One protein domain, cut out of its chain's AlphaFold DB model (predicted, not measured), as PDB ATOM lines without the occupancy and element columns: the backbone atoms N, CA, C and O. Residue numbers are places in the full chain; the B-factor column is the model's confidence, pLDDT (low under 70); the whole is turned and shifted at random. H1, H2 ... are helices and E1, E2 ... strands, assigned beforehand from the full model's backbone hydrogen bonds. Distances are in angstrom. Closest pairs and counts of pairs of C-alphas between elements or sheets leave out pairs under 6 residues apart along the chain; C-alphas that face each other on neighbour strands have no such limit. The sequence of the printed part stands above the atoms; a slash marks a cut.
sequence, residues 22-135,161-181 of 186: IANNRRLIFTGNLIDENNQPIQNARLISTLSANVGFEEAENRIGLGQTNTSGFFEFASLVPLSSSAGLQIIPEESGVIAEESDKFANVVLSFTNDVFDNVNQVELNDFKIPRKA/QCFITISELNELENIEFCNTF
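This is residues 22 to 135 and 161 to 181 of the 186 residues of an uncharacterized protein of Flavobacterium sp. CS20 (UniProt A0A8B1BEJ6). Two twisted sheets stand face to face as a sandwich, drawn together along one side, where E3 comes up to E4, and open along the other, where E7 and E8 are apart. The short helix H2 lies at one end of the sandwich, and H1 lies in a loop beyond the other end. The printed part has 135 residues with eight named strands and two named helices, in the order E1 E2 E3 E4 E5 H1 E6 H2 E7 E8; the class is mostly strand. The larger sheet runs E3, E2, E5, E6, E8 and the smaller E4, E1, E7, both mixed. The whole is compact, with a radius of gyration of the C-alphas of 14.3 A and spans of 43 by 29 by 27 A.

The larger sheet holds E3, residues 63 to 68, E2, residues 46 to 50, E5, residues 87 to 92, E6, residues 108 to 113, 16.6 A long, and E8, residues 161 to 166, where C-alpha 166 is at (15.370, -2.965, 147.041). The smaller holds E4, residues 74 to 82, 24.4 A, E1, residues 22 to 35, 30.9 A, and E7, residues 123 to 130, 19.5 A. E1 begins with C-alpha 22 at (-0.874, -9.272, 137.956) and bends by 108 degrees at residue 25. H1 is residues 100 to 103 and H2 residues 115 to 119.

In the larger sheet, E2 and E3 form an antiparallel hairpin, with N 47 and O 67 2.9 A apart. E2 and E5 are antiparallel, with N 48 to O 90 at 2.9 A, and so are E5 and E6, with N 89 to O 111 at 2.8 A. E6 and E8 are parallel, with N 112 to O 164 at 2.8 A. In the smaller sheet, E4 and E1 are antiparallel, with N 30 to O 77 at 2.8 A, and E1 and E7 parallel, with N 33 to O 127 at 2.8 A. Between the sheets, the closest C-alphas of E3 and E4, those of Gly 65 and Ser 79, are 4.1 A apart. H2 is on the smaller sheet, at a height of 5.6 A, over none of its strands, and only grazes the larger. Its O i to N i+4 pair is within hydrogen-bond range; H1 is too short for one.

The C-alphas farthest apart, those of Asn 24 and Glu 101, are 43.0 A apart. Residues 136 to 160 are not printed, and C-alphas 135 and 161 are 11.7 A apart across this cut. The link E2 to E3 is long, with 12 residues. The mean pLDDT of the printed part is 75.7; it is under 70 in 45 residues, among them 53 to 61, 95 to 104 and 161 to 181.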
ATOM      1  N   ILE A  22      -1.860  -8.196 138.138       79.56
ATOM      2  CA  ILE A  22      -0.874  -9.272 137.956       79.56
ATOM      3  C   ILE A  22      -0.420  -9.348 136.499       79.56
ATOM      4  O   ILE A  22      -1.239  -9.371 135.586       79.56
ATOM      5  N   ALA A  23       0.889  -9.454 136.267       80.94
ATOM      6  CA  ALA A  23       1.508  -9.445 134.945       80.94
ATOM      7  C   ALA A  23       1.260 -10.746 134.184       80.94
ATOM      8  O   ALA A  23       2.153 -11.577 134.035       80.94
ATOM      9  N   ASN A  24       0.034 -10.918 133.686       82.62
ATOM     10  CA  ASN A  24      -0.367 -11.995 132.787       82.62
ATOM     11  C   ASN A  24       0.014 -13.390 133.335       82.62
ATOM     12  O   ASN A  24       0.586 -14.226 132.632       82.62
ATOM     13  N   ASN A  25      -0.228 -13.607 134.634       82.25
ATOM     14  CA  ASN A  25       0.134 -14.817 135.388       82.25
ATOM     15  C   ASN A  25       1.642 -15.181 135.371       82.25
ATOM     16  O   ASN A  25       2.012 -16.332 135.630       82.25
ATOM     17  N   ARG A  26       2.531 -14.220 135.080       86.94
ATOM     18  CA  ARG A  26       3.983 -14.382 135.229       86.94
ATOM     19  C   ARG A  26       4.318 -14.685 136.687       86.94
ATOM     20  O   ARG A  26       3.764 -14.079 137.605       86.94
ATOM     21  N   ARG A  27       5.250 -15.620 136.885       90.06
ATOM     22  CA  ARG A  27       5.749 -16.031 138.199       90.06
ATOM     23  C   ARG A  27       7.251 -15.831 138.295       90.06
ATOM     24  O   ARG A  27       7.954 -16.012 137.303       90.06
ATOM     25  N   LEU A  28       7.715 -15.516 139.496       89.50
ATOM     26  CA  LEU A  28       9.124 -15.491 139.869       89.50
ATOM     27  C   LEU A  28       9.373 -16.457 141.010       89.50
ATOM     28  O   LEU A  28       8.503 -16.661 141.860       89.50
ATOM     29  N   ILE A  29      10.570 -17.024 141.024       92.88
ATOM     30  CA  ILE A  29      11.048 -17.824 142.145       92.88
ATOM     31  C   ILE A  29      11.798 -16.915 143.115       92.88
ATOM     32  O   ILE A  29      12.649 -16.132 142.707       92.88
ATOM     33  N   PHE A  30      11.488 -17.020 144.398       92.25
ATOM     34  CA  PHE A  30      12.243 -16.392 145.475       92.25
ATOM     35  C   PHE A  30      13.067 -17.460 146.176       92.25
ATOM     36  O   PHE A  30      12.505 -18.477 146.585       92.25
ATOM     37  N   THR A  31      14.367 -17.215 146.338       95.19
ATOM     38  CA  THR A  31      15.287 -18.133 147.022       95.19
ATOM     39  C   THR A  31      16.203 -17.407 147.993       95.19
ATOM     40  O   THR A  31      16.592 -16.261 147.762       95.19
ATOM     41  N   GLY A  32      16.622 -18.100 149.046       93.81
ATOM     42  CA  GLY A  32      17.636 -17.608 149.973       93.81
ATOM     43  C   GLY A  32      17.738 -18.469 151.224       93.81
ATOM     44  O   GLY A  32      17.021 -19.458 151.374       93.81
ATOM     45  N   ASN A  33      18.619 -18.061 152.129       93.19
ATOM     46  CA  ASN A  33      18.790 -18.633 153.456       93.19
ATOM     47  C   ASN A  33      18.542 -17.547 154.501       93.19
ATOM     48  O   ASN A  33      19.167 -16.490 154.461       93.19
ATOM     49  N   LEU A  34      17.656 -17.806 155.458       91.81
ATOM     50  CA  LEU A  34      17.490 -16.939 156.620       91.81
ATOM     51  C   LEU A  34      18.438 -17.377 157.727       91.81
ATOM     52  O   LEU A  34      18.401 -18.531 158.160       91.81
ATOM     53  N   ILE A  35      19.253 -16.439 158.200       89.62
ATOM     54  CA  ILE A  35      20.233 -16.674 159.260       89.62
ATOM     55  C   ILE A  35      20.138 -15.608 160.358       89.62
ATOM     56  O   ILE A  35      19.695 -14.483 160.122       89.62
ATOM     57  N   ASP A  36      20.555 -15.965 161.570       86.50
ATOM     58  CA  ASP A  36      20.718 -15.026 162.680       86.50
ATOM     59  C   ASP A  36      22.104 -14.349 162.665       86.50
ATOM     60  O   ASP A  36      22.959 -14.605 161.807       86.50
ATOM     61  N   GLU A  37      22.355 -13.468 163.632       83.38
ATOM     62  CA  GLU A  37      23.629 -12.757 163.764       83.38
ATOM     63  C   GLU A  37      24.835 -13.671 164.060       83.38
ATOM     64  O   GLU A  37      25.979 -13.274 163.829       83.38
ATOM     65  N   ASN A  38      24.589 -14.907 164.506       87.75
ATOM     66  CA  ASN A  38      25.590 -15.944 164.763       87.75
ATOM     67  C   ASN A  38      25.720 -16.935 163.588       87.75
ATOM     68  O   ASN A  38      26.342 -17.993 163.732       87.75
ATOM     69  N   ASN A  39      25.141 -16.598 162.428       89.19
ATOM     70  CA  ASN A  39      25.045 -17.435 161.230       89.19
ATOM     71  C   ASN A  39      24.336 -18.783 161.476       89.19
ATOM     72  O   ASN A  39      24.644 -19.777 160.816       89.19
ATOM     73  N   GLN A  40      23.415 -18.842 162.442       91.19
ATOM     74  CA  GLN A  40      22.552 -20.002 162.651       91.19
ATOM     75  C   GLN A  40      21.302 -19.893 161.775       91.19
ATOM     76  O   GLN A  40      20.737 -18.804 161.664       91.19
ATOM     77  N   PRO A  41      20.841 -20.995 161.163       91.62
ATOM     78  CA  PRO A  41      19.669 -20.969 160.303       91.62
ATOM     79  C   PRO A  41      18.383 -20.702 161.090       91.62
ATOM     80  O   PRO A  41      18.160 -21.269 162.161       91.62
ATOM     81  N   ILE A  42      17.501 -19.887 160.516       89.62
ATOM     82  CA  ILE A  42      16.159 -19.632 161.045       89.62
ATOM     83  C   ILE A  42      15.171 -20.547 160.318       89.62
ATOM     84  O   ILE A  42      14.776 -20.300 159.176       89.62
ATOM     85  N   GLN A  43      14.776 -21.623 160.990       90.69
ATOM     86  CA  GLN A  43      13.824 -22.608 160.473       90.69
ATOM     87  C   GLN A  43      12.363 -22.178 160.653       90.69
ATOM     88  O   GLN A  43      12.048 -21.365 161.518       90.69
ATOM     89  N   ASN A  44      11.466 -22.777 159.863       89.19
ATOM     90  CA  ASN A  44      10.009 -22.631 159.950       89.19
ATOM     91  C   ASN A  44       9.463 -21.199 159.783       89.19
ATOM     92  O   ASN A  44       8.257 -20.999 159.946       89.19
ATOM     93  N   ALA A  45      10.295 -20.231 159.395       88.69
ATOM     94  CA  ALA A  45       9.894 -18.854 159.149       88.69
ATOM     95  C   ALA A  45       8.954 -18.788 157.946       88.69
ATOM     96  O   ALA A  45       9.217 -19.392 156.905       88.69
ATOM     97  N   ARG A  46       7.861 -18.041 158.074       90.56
ATOM     98  CA  ARG A  46       6.867 -17.866 157.013       90.56
ATOM     99  C   ARG A  46       7.273 -16.719 156.097       90.56
ATOM    100  O   ARG A  46       7.598 -15.633 156.569       90.56
ATOM    101  N   LEU A  47       7.184 -16.951 154.792       90.75
ATOM    102  CA  LEU A  47       7.408 -15.949 153.758       90.75
ATOM    103  C   LEU A  47       6.097 -15.664 153.027       90.75
ATOM    104  O   LEU A  47       5.406 -16.591 152.601       90.75
ATOM    105  N   ILE A  48       5.739 -14.389 152.892       89.62
ATOM    106  CA  ILE A  48       4.498 -13.956 152.240       89.62
ATOM    107  C   ILE A  48       4.830 -12.855 151.244       89.62
ATOM    108  O   ILE A  48       5.246 -11.771 151.640       89.62
ATOM    109  N   SER A  49       4.610 -13.108 149.957       89.12
ATOM    110  CA  SER A  49       4.729 -12.071 148.933       89.12
ATOM    111  C   SER A  49       3.382 -11.381 148.711       89.12
ATOM    112  O   SER A  49       2.341 -12.050 148.694       89.12
ATOM    113  N   THR A  50       3.391 -10.054 148.565       85.81
ATOM    114  CA  THR A  50       2.192  -9.209 148.452       85.81
ATOM    115  C   THR A  50       2.264  -8.225 147.285       85.81
ATOM    116  O   THR A  50       3.345  -7.784 146.902       85.81
ATOM    117  N   LEU A  51       1.098  -7.823 146.761       80.44
ATOM    118  CA  LEU A  51       0.962  -6.777 145.731       80.44
ATOM    119  C   LEU A  51       1.432  -5.385 146.193       80.44
ATOM    120  O   LEU A  51       1.658  -4.511 145.372       80.44
ATOM    121  N   SER A  52       1.551  -5.158 147.504       73.44
ATOM    122  CA  SER A  52       1.970  -3.876 148.072       73.44
ATOM    123  C   SER A  52       2.822  -4.083 149.320       73.44
ATOM    124  O   SER A  52       2.451  -4.846 150.217       73.44
ATOM    125  N   ALA A  53       3.952  -3.375 149.384       63.25
ATOM    126  CA  ALA A  53       4.862  -3.367 150.530       63.25
ATOM    127  C   ALA A  53       4.378  -2.484 151.700       63.25
ATOM    128  O   ALA A  53       4.881  -2.612 152.814       63.25
ATOM    129  N   ASN A  54       3.386  -1.613 151.470       58.03
ATOM    130  CA  ASN A  54       2.871  -0.666 152.471       58.03
ATOM    131  C   ASN A  54       1.821  -1.265 153.420       58.03
ATOM    132  O   ASN A  54       1.335  -0.573 154.316       58.03
ATOM    133  N   VAL A  55       1.431  -2.528 153.228       53.66
ATOM    134  CA  VAL A  55       0.359  -3.146 154.013       53.66
ATOM    135  C   VAL A  55       0.968  -3.861 155.216       53.66
ATOM    136  O   VAL A  55       1.541  -4.945 155.099       53.66
ATOM    137  N   GLY A  56       0.851  -3.232 156.387       52.38
ATOM    138  CA  GLY A  56       1.053  -3.914 157.660       52.38
ATOM    139  C   GLY A  56       0.096  -5.105 157.768       52.38
ATOM    140  O   GLY A  56      -1.088  -4.948 157.514       52.38
ATOM    141  N   PHE A  57       0.662  -6.268 158.085       53.00
ATOM    142  CA  PHE A  57       0.063  -7.549 158.480       53.00
ATOM    143  C   PHE A  57      -1.371  -7.915 158.035       53.00
ATOM    144  O   PHE A  57      -2.366  -7.290 158.372       53.00
ATOM    145  N   GLU A  58      -1.434  -9.108 157.440       48.44
ATOM    146  CA  GLU A  58      -2.561 -10.051 157.449       48.44
ATOM    147  C   GLU A  58      -3.772  -9.862 156.537       48.44
ATOM    148  O   GLU A  58      -4.547 -10.816 156.450       48.44
ATOM    149  N   GLU A  59      -3.914  -8.811 155.734       53.56
ATOM    150  CA  GLU A  59      -5.022  -8.826 154.768       53.56
ATOM    151  C   GLU A  59      -4.744  -9.832 153.635       53.56
ATOM    152  O   GLU A  59      -3.850  -9.678 152.801       53.56
ATOM    153  N   ALA A  60      -5.493 -10.941 153.658       53.09
ATOM    154  CA  ALA A  60      -5.384 -12.054 152.717       53.09
ATOM    155  C   ALA A  60      -5.613 -11.640 151.255       53.09
ATOM    156  O   ALA A  60      -5.211 -12.369 150.352       53.09
ATOM    157  N   GLU A  61      -6.213 -10.470 151.033       61.16
ATOM    158  CA  GLU A  61      -6.659  -9.996 149.724       61.16
ATOM    159  C   GLU A  61      -5.507  -9.649 148.769       61.16
ATOM    160  O   GLU A  61      -5.700  -9.685 147.561       61.16
ATOM    161  N   ASN A  62      -4.291  -9.418 149.279       76.88
ATOM    162  CA  ASN A  62      -3.145  -8.992 148.462       76.88
ATOM    163  C   ASN A  62      -2.006 -10.018 148.379       76.88
ATOM    164  O   ASN A  62      -0.907  -9.671 147.940       76.88
ATOM    165  N   ARG A  63      -2.220 -11.260 148.834       85.69
ATOM    166  CA  ARG A  63      -1.179 -12.303 148.850       85.69
ATOM    167  C   ARG A  63      -1.015 -12.927 147.470       85.69
ATOM    168  O   ARG A  63      -1.974 -13.410 146.879       85.69
ATOM    169  N   ILE A  64       0.225 -12.981 147.004       87.25
ATOM    170  CA  ILE A  64       0.586 -13.452 145.659       87.25
ATOM    171  C   ILE A  64       1.627 -14.576 145.664       87.25
ATOM    172  O   ILE A  64       1.885 -15.179 144.623       87.25
ATOM    173  N   GLY A  65       2.170 -14.907 146.837       90.00
ATOM    174  CA  GLY A  65       3.070 -16.036 147.040       90.00
ATOM    175  C   GLY A  65       3.189 -16.398 148.520       90.00
ATOM    176  O   GLY A  65       3.053 -15.535 149.389       90.00
ATOM    177  N   LEU A  66       3.429 -17.679 148.797       91.62
ATOM    178  CA  LEU A  66       3.632 -18.213 150.144       91.62
ATOM    179  C   LEU A  66       4.805 -19.190 150.137       91.62
ATOM    180  O   LEU A  66       4.869 -20.074 149.284       91.62
ATOM    181  N   GLY A  67       5.691 -19.043 151.115       92.50
ATOM    182  CA  GLY A  67       6.842 -19.910 151.326       92.50
ATOM    183  C   GLY A  67       7.113 -20.139 152.808       92.50
ATOM    184  O   GLY A  67       6.514 -19.503 153.680       92.50
ATOM    185  N   GLN A  68       8.029 -21.059 153.089       93.31
ATOM    186  CA  GLN A  68       8.498 -21.339 154.439       93.31
ATOM    187  C   GLN A  68       9.961 -21.785 154.400       93.31
ATOM    188  O   GLN A  68      10.357 -22.465 153.451       93.31
ATOM    189  N   THR A  69      10.755 -21.428 155.413       94.25
ATOM    190  CA  THR A  69      12.107 -21.980 155.545       94.25
ATOM    191  C   THR A  69      12.089 -23.417 156.056       94.25
ATOM    192  O   THR A  69      11.282 -23.793 156.908       94.25
ATOM    193  N   ASN A  70      13.014 -24.227 155.548       94.00
ATOM    194  CA  ASN A  70      13.270 -25.579 156.035       94.00
ATOM    195  C   ASN A  70      14.201 -25.572 157.272       94.00
ATOM    196  O   ASN A  70      14.548 -24.524 157.816       94.00
ATOM    197  N   THR A  71      14.657 -26.751 157.697       91.94
ATOM    198  CA  THR A  71      15.563 -26.916 158.849       91.94
ATOM    199  C   THR A  71      16.961 -26.319 158.653       91.94
ATOM    200  O   THR A  71      17.662 -26.097 159.635       91.94
ATOM    201  N   SER A  72      17.388 -26.053 157.413       94.75
ATOM    202  CA  SER A  72      18.644 -25.356 157.109       94.75
ATOM    203  C   SER A  72      18.455 -23.850 156.919       94.75
ATOM    204  O   SER A  72      19.385 -23.182 156.480       94.75
ATOM    205  N   GLY A  73      17.263 -23.311 157.199       91.94
ATOM    206  CA  GLY A  73      16.935 -21.900 156.980       91.94
ATOM    207  C   GLY A  73      16.723 -21.534 155.509       91.94
ATOM    208  O   GLY A  73      16.448 -20.375 155.209       91.94
ATOM    209  N   PHE A  74      16.810 -22.501 154.593       96.88
ATOM    210  CA  PHE A  74      16.620 -22.285 153.161       96.88
ATOM    211  C   PHE A  74      15.134 -22.173 152.825       96.88
ATOM    212  O   PHE A  74      14.325 -22.960 153.327       96.88
ATOM    213  N   PHE A  75      14.781 -21.245 151.940       95.75
ATOM    214  CA  PHE A  75      13.453 -21.152 151.338       95.75
ATOM    215  C   PHE A  75      13.536 -21.109 149.811       95.75
ATOM    216  O   PHE A  75      14.442 -20.511 149.233       95.75
ATOM    217  N   GLU A  76      12.520 -21.688 149.175       96.44
ATOM    218  CA  GLU A  76      12.234 -21.558 147.748       96.44
ATOM    219  C   GLU A  76      10.715 -21.527 147.570       96.44
ATOM    220  O   GLU A  76      10.013 -22.430 148.033       96.44
ATOM    221  N   PHE A  77      10.183 -20.487 146.930       95.31
ATOM    222  CA  PHE A  77       8.760 -20.435 146.594       95.31
ATOM    223  C   PHE A  77       8.488 -19.576 145.359       95.31
ATOM    224  O   PHE A  77       9.265 -18.692 145.007       95.31
ATOM    225  N   ALA A  78       7.355 -19.832 144.705       94.06
ATOM    226  CA  ALA A  78       6.899 -19.045 143.568       94.06
ATOM    227  C   ALA A  78       5.938 -17.934 144.015       94.06
ATOM    228  O   ALA A  78       5.011 -18.186 144.789       94.06
ATOM    229  N   SER A  79       6.113 -16.735 143.464       91.38
ATOM    230  CA  SER A  79       5.186 -15.609 143.611       91.38
ATOM    231  C   SER A  79       4.735 -15.093 142.247       91.38
ATOM    232  O   SER A  79       5.468 -15.228 141.265       91.38
ATOM    233  N   LEU A  80       3.536 -14.517 142.168       89.69
ATOM    234  CA  LEU A  80       3.090 -13.791 140.976       89.69
ATOM    235  C   LEU A  80       3.802 -12.433 140.870       89.69
ATOM    236  O   LEU A  80       4.205 -11.853 141.873       89.69
ATOM    237  N   VAL A  81       3.945 -11.918 139.651       87.06
ATOM    238  CA  VAL A  81       4.520 -10.585 139.400       87.06
ATOM    239  C   VAL A  81       3.399  -9.544 139.327       87.06
ATOM    240  O   VAL A  81       2.470  -9.760 138.546       87.06
ATOM    241  N   PRO A  82       3.445  -8.432 140.082       82.81
ATOM    242  CA  PRO A  82       2.452  -7.363 139.959       82.81
ATOM    243  C   PRO A  82       2.591  -6.578 138.638       82.81
ATOM    244  O   PRO A  82       3.690  -6.445 138.107       82.81
ATOM    245  N   LEU A  83       1.484  -6.035 138.107       77.81
ATOM    246  CA  LEU A  83       1.469  -5.169 136.909       77.81
ATOM    247  C   LEU A  83       1.851  -3.718 137.208       77.81
ATOM    248  O   LEU A  83       2.545  -3.079 136.421       77.81
ATOM    249  N   SER A  84       1.363  -3.173 138.321       64.56
ATOM    250  CA  SER A  84       1.559  -1.766 138.666       64.56
ATOM    251  C   SER A  84       1.524  -1.564 140.172       64.56
ATOM    252  O   SER A  84       0.505  -1.162 140.727       64.56
ATOM    253  N   SER A  85       2.612  -1.892 140.859       62.94
ATOM    254  CA  SER A  85       2.877  -1.488 142.245       62.94
ATOM    255  C   SER A  85       4.133  -2.191 142.734       62.94
ATOM    256  O   SER A  85       4.430  -3.312 142.331       62.94
ATOM    257  N   SER A  86       4.854  -1.525 143.633       69.00
ATOM    258  CA  SER A  86       5.920  -2.144 144.413       69.00
ATOM    259  C   SER A  86       5.425  -3.427 145.089       69.00
ATOM    260  O   SER A  86       4.442  -3.360 145.831       69.00
ATOM    261  N   ALA A  87       6.108  -4.557 144.909       78.38
ATOM    262  CA  ALA A  87       5.759  -5.783 145.626       78.38
ATOM    263  C   ALA A  87       6.376  -5.797 147.024       78.38
ATOM    264  O   ALA A  87       7.451  -5.244 147.249       78.38
ATOM    265  N   GLY A  88       5.721  -6.491 147.948       82.19
ATOM    266  CA  GLY A  88       6.273  -6.808 149.259       82.19
ATOM    267  C   GLY A  88       6.728  -8.264 149.351       82.19
ATOM    268  O   GLY A  88       6.097  -9.154 148.777       82.19
ATOM    269  N   LEU A  89       7.774  -8.529 150.133       86.44
ATOM    270  CA  LEU A  89       8.041  -9.826 150.751       86.44
ATOM    271  C   LEU A  89       8.108  -9.644 152.261       86.44
ATOM    272  O   LEU A  89       8.997  -8.972 152.775       86.44
ATOM    273  N   GLN A  90       7.176 -10.262 152.969       86.19
ATOM    274  CA  GLN A  90       7.157 -10.305 154.422       86.19
ATOM    275  C   GLN A  90       7.828 -11.590 154.896       86.19
ATOM    276  O   GLN A  90       7.475 -12.680 154.443       86.19
ATOM    277  N   ILE A  91       8.766 -11.452 155.823       87.19
ATOM    278  CA  ILE A  91       9.448 -12.543 156.509       87.19
ATOM    279  C   ILE A  91       9.001 -12.492 157.964       87.19
ATOM    280  O   ILE A  91       9.220 -11.497 158.661       87.19
ATOM    281  N   ILE A  92       8.351 -13.564 158.401       86.06
ATOM    282  CA  ILE A  92       7.786 -13.703 159.739       86.06
ATOM    283  C   ILE A  92       8.477 -14.905 160.388       86.06
ATOM    284  O   ILE A  92       8.107 -16.045 160.096       86.06
ATOM    285  N   PRO A  93       9.481 -14.681 161.251       80.25
ATOM    286  CA  PRO A  93      10.249 -15.748 161.899       80.25
ATOM    287  C   PRO A  93       9.468 -16.603 162.918       80.25
ATOM    288  O   PRO A  93      10.079 -17.371 163.654       80.25
ATOM    289  N   GLU A  94       8.141 -16.474 162.997       71.19
ATOM    290  CA  GLU A  94       7.316 -17.172 163.983       71.19
ATOM    291  C   GLU A  94       6.943 -18.591 163.549       71.19
ATOM    292  O   GLU A  94       6.403 -18.841 162.466       71.19
ATOM    293  N   GLU A  95       7.152 -19.520 164.476       56.12
ATOM    294  CA  GLU A  95       6.686 -20.889 164.382       56.12
ATOM    295  C   GLU A  95       5.177 -20.939 164.661       56.12
ATOM    296  O   GLU A  95       4.699 -20.652 165.759       56.12
ATOM    297  N   SER A  96       4.395 -21.315 163.651       46.25
ATOM    298  CA  SER A  96       2.983 -21.650 163.843       46.25
ATOM    299  C   SER A  96       2.883 -22.903 164.726       46.25
ATOM    300  O   SER A  96       2.913 -24.016 164.203       46.25
ATOM    301  N   GLY A  97       2.723 -22.732 166.042       49.91
ATOM    302  CA  GLY A  97       2.289 -23.801 166.953       49.91
ATOM    303  C   GLY A  97       3.254 -24.220 168.066       49.91
ATOM    304  O   GLY A  97       2.984 -25.230 168.714       49.91
ATOM    305  N   VAL A  98       4.324 -23.469 168.333       45.84
ATOM    306  CA  VAL A  98       5.229 -23.721 169.470       45.84
ATOM    307  C   VAL A  98       5.129 -22.582 170.486       45.84
ATOM    308  O   VAL A  98       4.748 -21.462 170.161       45.84
ATOM    309  N   ILE A  99       5.367 -22.927 171.751       44.44
ATOM    310  CA  ILE A  99       5.249 -22.089 172.947       44.44
ATOM    311  C   ILE A  99       5.857 -20.701 172.674       44.44
ATOM    312  O   ILE A  99       7.024 -20.599 172.302       44.44
ATOM    313  N   ALA A 100       5.057 -19.648 172.879       48.28
ATOM    314  CA  ALA A 100       5.306 -18.263 172.453       48.28
ATOM    315  C   ALA A 100       6.636 -17.624 172.923       48.28
ATOM    316  O   ALA A 100       6.986 -16.537 172.473       48.28
ATOM    317  N   GLU A 101       7.377 -18.270 173.822       50.81
ATOM    318  CA  GLU A 101       8.604 -17.740 174.424       50.81
ATOM    319  C   GLU A 101       9.857 -17.928 173.542       50.81
ATOM    320  O   GLU A 101      10.817 -17.166 173.662       50.81
ATOM    321  N   GLU A 102       9.865 -18.897 172.618       48.62
ATOM    322  CA  GLU A 102      11.003 -19.119 171.706       48.62
ATOM    323  C   GLU A 102      10.841 -18.381 170.365       48.62
ATOM    324  O   GLU A 102      11.835 -17.947 169.776       48.62
ATOM    325  N   SER A 103       9.595 -18.191 169.915       51.53
ATOM    326  CA  SER A 103       9.235 -17.628 168.606       51.53
ATOM    327  C   SER A 103       9.313 -16.097 168.522       51.53
ATOM    328  O   SER A 103       9.323 -15.550 167.424       51.53
ATOM    329  N   ASP A 104       9.401 -15.382 169.650       63.59
ATOM    330  CA  ASP A 104       9.377 -13.906 169.684       63.59
ATOM    331  C   ASP A 104      10.781 -13.260 169.591       63.59
ATOM    332  O   ASP A 104      10.932 -12.046 169.713       63.59
ATOM    333  N   LYS A 105      11.842 -14.041 169.347       72.62
ATOM    334  CA  LYS A 105      13.237 -13.549 169.397       72.62
ATOM    335  C   LYS A 105      13.624 -12.634 168.228       72.62
ATOM    336  O   LYS A 105      14.498 -11.781 168.393       72.62
ATOM    337  N   PHE A 106      13.003 -12.793 167.061       79.94
ATOM    338  CA  PHE A 106      13.399 -12.113 165.823       79.94
ATOM    339  C   PHE A 106      12.356 -11.102 165.346       79.94
ATOM    340  O   PHE A 106      11.157 -11.265 165.590       79.94
ATOM    341  N   ALA A 107      12.818 -10.029 164.705       77.56
ATOM    342  CA  ALA A 107      11.958  -9.006 164.126       77.56
ATOM    343  C   ALA A 107      11.274  -9.515 162.852       77.56
ATOM    344  O   ALA A 107      11.821 -10.336 162.118       77.56
ATOM    345  N   ASN A 108      10.093  -8.973 162.563       80.06
ATOM    346  CA  ASN A 108       9.464  -9.196 161.269       80.06
ATOM    347  C   ASN A 108      10.112  -8.259 160.246       80.06
ATOM    348  O   ASN A 108      10.355  -7.084 160.535       80.06
ATOM    349  N   VAL A 109      10.375  -8.763 159.045       80.62
ATOM    350  CA  VAL A 109      11.038  -7.990 157.988       80.62
ATOM    351  C   VAL A 109      10.103  -7.848 156.799       80.62
ATOM    352  O   VAL A 109       9.418  -8.799 156.432       80.62
ATOM    353  N   VAL A 110      10.067  -6.659 156.202       82.12
ATOM    354  CA  VAL A 110       9.377  -6.407 154.936       82.12
ATOM    355  C   VAL A 110      10.371  -5.864 153.932       82.12
ATOM    356  O   VAL A 110      10.946  -4.795 154.124       82.12
ATOM    357  N   LEU A 111      10.536  -6.603 152.843       81.94
ATOM    358  CA  LEU A 111      11.283  -6.166 151.677       81.94
ATOM    359  C   LEU A 111      10.298  -5.572 150.676       81.94
ATOM    360  O   LEU A 111       9.317  -6.219 150.316       81.94
ATOM    361  N   SER A 112      10.547  -4.343 150.247       81.56
ATOM    362  CA  SER A 112       9.812  -3.668 149.185       81.56
ATOM    363  C   SER A 112      10.641  -3.715 147.914       81.56
ATOM    364  O   SER A 112      11.795  -3.295 147.923       81.56
ATOM    365  N   PHE A 113      10.062  -4.197 146.825       77.81
ATOM    366  CA  PHE A 113      10.711  -4.257 145.521       77.81
ATOM    367  C   PHE A 113      10.056  -3.259 144.578       77.81
ATOM    368  O   PHE A 113       8.826  -3.199 144.491       77.81
ATOM    369  N   THR A 114      10.861  -2.499 143.842       75.44
ATOM    370  CA  THR A 114      10.368  -1.718 142.703       75.44
ATOM    371  C   THR A 114      10.093  -2.638 141.508       75.44
ATOM    372  O   THR A 114      10.628  -3.743 141.423       75.44
ATOM    373  N   ASN A 115       9.252  -2.195 140.569       69.19
ATOM    374  CA  ASN A 115       8.902  -2.993 139.385       69.19
ATOM    375  C   ASN A 115      10.132  -3.383 138.549       69.19
ATOM    376  O   ASN A 115      10.192  -4.499 138.036       69.19
ATOM    377  N   ASP A 116      11.131  -2.499 138.479       73.00
ATOM    378  CA  ASP A 116      12.341  -2.687 137.674       73.00
ATOM    379  C   ASP A 116      13.127  -3.949 138.075       73.00
ATOM    380  O   ASP A 116      13.762  -4.583 137.229       73.00
ATOM    381  N   VAL A 117      13.030  -4.371 139.346       75.00
ATOM    382  CA  VAL A 117      13.641  -5.616 139.841       75.00
ATOM    383  C   VAL A 117      13.067  -6.838 139.123       75.00
ATOM    384  O   VAL A 117      13.789  -7.796 138.860       75.00
ATOM    385  N   PHE A 118      11.776  -6.820 138.788       80.06
ATOM    386  CA  PHE A 118      11.069  -7.976 138.241       80.06
ATOM    387  C   PHE A 118      11.124  -8.067 136.725       80.06
ATOM    388  O   PHE A 118      11.009  -9.166 136.181       80.06
ATOM    389  N   ASP A 119      11.312  -6.952 136.024       77.62
ATOM    390  CA  ASP A 119      11.154  -6.913 134.572       77.62
ATOM    391  C   ASP A 119      12.128  -7.845 133.844       77.62
ATOM    392  O   ASP A 119      11.726  -8.524 132.897       77.62
ATOM    393  N   ASN A 120      13.349  -8.001 134.364       74.00
ATOM    394  CA  ASN A 120      14.443  -8.687 133.668       74.00
ATOM    395  C   ASN A 120      14.947  -9.969 134.346       74.00
ATOM    396  O   ASN A 120      15.945 -10.540 133.906       74.00
ATOM    397  N   VAL A 121      14.269 -10.444 135.391       80.69
ATOM    398  CA  VAL A 121      14.681 -11.647 136.129       80.69
ATOM    399  C   VAL A 121      13.603 -12.723 136.094       80.69
ATOM    400  O   VAL A 121      12.423 -12.442 135.897       80.69
ATOM    401  N   ASN A 122      14.016 -13.975 136.280       84.81
ATOM    402  CA  ASN A 122      13.106 -15.103 136.522       84.81
ATOM    403  C   ASN A 122      13.139 -15.559 137.990       84.81
ATOM    404  O   ASN A 122      12.293 -16.344 138.424       84.81
ATOM    405  N   GLN A 123      14.112 -15.052 138.747       87.56
ATOM    406  CA  GLN A 123      14.384 -15.430 140.120       87.56
ATOM    407  C   GLN A 123      14.929 -14.226 140.891       87.56
ATOM    408  O   GLN A 123      15.689 -13.428 140.345       87.56
ATOM    409  N   VAL A 124      14.527 -14.116 142.153       86.81
ATOM    410  CA  VAL A 124      15.045 -13.167 143.138       86.81
ATOM    411  C   VAL A 124      15.831 -13.967 144.171       86.81
ATOM    412  O   VAL A 124      15.254 -14.777 144.900       86.81
ATOM    413  N   GLU A 125      17.143 -13.751 144.224       88.69
ATOM    414  CA  GLU A 125      18.048 -14.434 145.150       88.69
ATOM    415  C   GLU A 125      18.444 -13.490 146.289       88.69
ATOM    416  O   GLU A 125      19.143 -12.505 146.068       88.69
ATOM    417  N   LEU A 126      18.005 -13.787 147.516       85.69
ATOM    418  CA  LEU A 126      18.374 -13.019 148.715       85.69
ATOM    419  C   LEU A 126      19.668 -13.514 149.377       85.69
ATOM    420  O   LEU A 126      20.104 -12.919 150.360       85.69
ATOM    421  N   ASN A 127      20.283 -14.578 148.844       88.12
ATOM    422  CA  ASN A 127      21.461 -15.236 149.420       88.12
ATOM    423  C   ASN A 127      21.270 -15.499 150.925       88.12
ATOM    424  O   ASN A 127      20.179 -15.885 151.346       88.12
ATOM    425  N   ASP A 128      22.317 -15.301 151.724       88.88
ATOM    426  CA  ASP A 128      22.237 -15.344 153.178       88.88
ATOM    427  C   ASP A 128      21.709 -14.003 153.701       88.88
ATOM    428  O   ASP A 128      22.414 -12.991 153.719       88.88
ATOM    429  N   PHE A 129      20.456 -14.006 154.145       88.62
ATOM    430  CA  PHE A 129      19.759 -12.833 154.646       88.62
ATOM    431  C   PHE A 129      19.676 -12.867 156.175       88.62
ATOM    432  O   PHE A 129      19.065 -13.761 156.768       88.62
ATOM    433  N   LYS A 130      20.306 -11.881 156.822       86.75
ATOM    434  CA  LYS A 130      20.373 -11.776 158.285       86.75
ATOM    435  C   LYS A 130      19.132 -11.098 158.850       86.75
ATOM    436  O   LYS A 130      18.829  -9.966 158.485       86.75
ATOM    437  N   ILE A 131      18.451 -11.765 159.780       82.50
ATOM    438  CA  ILE A 131      17.286 -11.203 160.473       82.50
ATOM    439  C   ILE A 131      17.710 -10.617 161.828       82.50
ATOM    440  O   ILE A 131      18.305 -11.334 162.636       82.50
ATOM    441  N   PRO A 132      17.381  -9.348 162.128       75.88
ATOM    442  CA  PRO A 132      17.703  -8.757 163.418       75.88
ATOM    443  C   PRO A 132      16.825  -9.321 164.544       75.88
ATOM    444  O   PRO A 132      15.649  -9.652 164.360       75.88
ATOM    445  N   ARG A 133      17.388  -9.390 165.754       75.81
ATOM    446  CA  ARG A 133      16.642  -9.735 166.972       75.81
ATOM    447  C   ARG A 133      15.779  -8.577 167.458       75.81
ATOM    448  O   ARG A 133      16.123  -7.410 167.278       75.81
ATOM    449  N   LYS A 134      14.676  -8.898 168.140       73.94
ATOM    450  CA  LYS A 134      13.880  -7.897 168.858       73.94
ATOM    451  C   LYS A 134      14.689  -7.364 170.047       73.94
ATOM    452  O   LYS A 134      15.247  -8.138 170.822       73.94
ATOM    453  N   ALA A 135      14.734  -6.044 170.206       66.25
ATOM    454  CA  ALA A 135      15.274  -5.428 171.413       66.25
ATOM    455  C   ALA A 135      14.258  -5.564 172.559       66.25
ATOM    456  O   ALA A 135      13.090  -5.207 172.395       66.25
ATOM    457  N   GLN A 161       9.251  -3.715 162.887       59.44
ATOM    458  CA  GLN A 161       9.188  -4.083 161.488       59.44
ATOM    459  C   GLN A 161      10.315  -3.340 160.798       59.44
ATOM    460  O   GLN A 161      10.352  -2.108 160.815       59.44
ATOM    461  N   CYS A 162      11.262  -4.103 160.268       68.81
ATOM    462  CA  CYS A 162      12.352  -3.537 159.498       68.81
ATOM    463  C   CYS A 162      11.906  -3.501 158.037       68.81
ATOM    464  O   CYS A 162      11.585  -4.539 157.452       68.81
ATOM    465  N   PHE A 163      11.816  -2.291 157.491       67.50
ATOM    466  CA  PHE A 163      11.486  -2.059 156.091       67.50
ATOM    467  C   PHE A 163      12.772  -1.856 155.312       67.50
ATOM    468  O   PHE A 163      13.562  -0.987 155.671       67.50
ATOM    469  N   ILE A 164      12.955  -2.643 154.257       69.94
ATOM    470  CA  ILE A 164      14.108  -2.550 153.364       69.94
ATOM    471  C   ILE A 164      13.568  -2.363 151.952       69.94
ATOM    472  O   ILE A 164      12.751  -3.157 151.488       69.94
ATOM    473  N   THR A 165      14.007  -1.310 151.270       68.56
ATOM    474  CA  THR A 165      13.638  -1.052 149.875       68.56
ATOM    475  C   THR A 165      14.760  -1.531 148.968       68.56
ATOM    476  O   THR A 165      15.898  -1.109 149.135       68.56
ATOM    477  N   ILE A 166      14.434  -2.389 148.005       68.62
ATOM    478  CA  ILE A 166      15.370  -2.965 147.041       68.62
ATOM    479  C   ILE A 166      15.029  -2.395 145.665       68.62
ATOM    480  O   ILE A 166      13.991  -2.723 145.083       68.62
ATOM    481  N   SER A 167      15.911  -1.530 145.167       66.88
ATOM    482  CA  SER A 167      15.825  -0.952 143.818       66.88
ATOM    483  C   SER A 167      16.685  -1.729 142.815       66.88
ATOM    484  O   SER A 167      16.319  -1.835 141.649       66.88
ATOM    485  N   GLU A 168      17.793  -2.319 143.279       65.44
ATOM    486  CA  GLU A 168      18.689  -3.179 142.502       65.44
ATOM    487  C   GLU A 168      19.090  -4.403 143.341       65.44
ATOM    488  O   GLU A 168      19.400  -4.278 144.522       65.44
ATOM    489  N   LEU A 169      19.113  -5.603 142.746       61.94
ATOM    490  CA  LEU A 169      19.391  -6.854 143.481       61.94
ATOM    491  C   LEU A 169      20.798  -6.916 144.098       61.94
ATOM    492  O   LEU A 169      21.012  -7.643 145.064       61.94
ATOM    493  N   ASN A 170      21.749  -6.159 143.546       57.66
ATOM    494  CA  ASN A 170      23.131  -6.121 144.027       57.66
ATOM    495  C   ASN A 170      23.358  -5.067 145.122       57.66
ATOM    496  O   ASN A 170      24.434  -5.038 145.716       57.66
ATOM    497  N   GLU A 171      22.361  -4.229 145.409       53.97
ATOM    498  CA  GLU A 171      22.407  -3.203 146.449       53.97
ATOM    499  C   GLU A 171      21.472  -3.606 147.598       53.97
ATOM    500  O   GLU A 171      20.393  -3.056 147.790       53.97
ATOM    501  N   LEU A 172      21.904  -4.581 148.404       54.53
ATOM    502  CA  LEU A 172      21.331  -4.810 149.743       54.53
ATOM    503  C   LEU A 172      21.830  -3.772 150.768       54.53
ATOM    504  O   LEU A 172      21.595  -3.912 151.968       54.53
ATOM    505  N   GLU A 173      22.536  -2.734 150.317       43.22
ATOM    506  CA  GLU A 173      23.005  -1.654 151.169       43.22
ATOM    507  C   GLU A 173      21.988  -0.508 151.214       43.22
ATOM    508  O   GLU A 173      21.650   0.092 150.201       43.22
ATOM    509  N   ASN A 174      21.622  -0.136 152.442       45.94
ATOM    510  CA  ASN A 174      20.984   1.123 152.828       45.94
ATOM    511  C   ASN A 174      19.470   1.228 152.594       45.94
ATOM    512  O   ASN A 174      18.996   1.775 151.606       45.94
ATOM    513  N   ILE A 175      18.712   0.833 153.620       43.91
ATOM    514  CA  ILE A 175      17.962   1.738 154.513       43.91
ATOM    515  C   ILE A 175      17.267   0.827 155.540       43.91
ATOM    516  O   ILE A 175      16.251   0.207 155.248       43.91
ATOM    517  N   GLU A 176      17.840   0.702 156.739       47.41
ATOM    518  CA  GLU A 176      17.183   0.054 157.881       47.41
ATOM    519  C   GLU A 176      16.332   1.097 158.613       47.41
ATOM    520  O   GLU A 176      16.829   1.852 159.448       47.41
ATOM    521  N   PHE A 177      15.031   1.146 158.331       48.84
ATOM    522  CA  PHE A 177      14.090   1.729 159.287       48.84
ATOM    523  C   PHE A 177      13.469   0.593 160.093       48.84
ATOM    524  O   PHE A 177      12.464   0.013 159.688       48.84
ATOM    525  N   CYS A 178      14.060   0.271 161.243       53.16
ATOM    526  CA  CYS A 178      13.379  -0.509 162.271       53.16
ATOM    527  C   CYS A 178      12.681   0.490 163.209       53.16
ATOM    528  O   CYS A 178      13.316   1.143 164.038       53.16
ATOM    529  N   ASN A 179      11.372   0.678 163.031       44.81
ATOM    530  CA  ASN A 179      10.592   1.612 163.846       44.81
ATOM    531  C   ASN A 179      10.339   1.041 165.252       44.81
ATOM    532  O   ASN A 179       9.798  -0.053 165.397       44.81
ATOM    533  N   THR A 180      10.633   1.828 166.287       35.94
ATOM    534  CA  THR A 180      10.179   1.615 167.673       35.94
ATOM    535  C   THR A 180       9.612   2.934 168.205       35.94
ATOM    536  O   THR A 180      10.318   3.939 168.152       35.94
ATOM    537  N   PHE A 181       8.364   2.973 168.695       34.41
ATOM    538  CA  PHE A 181       7.727   4.198 169.230       34.41
ATOM    539  C   PHE A 181       6.967   3.966 170.555       34.41
ATOM    540  O   PHE A 181       6.347   2.912 170.630       34.41
TER     541      PHE A 181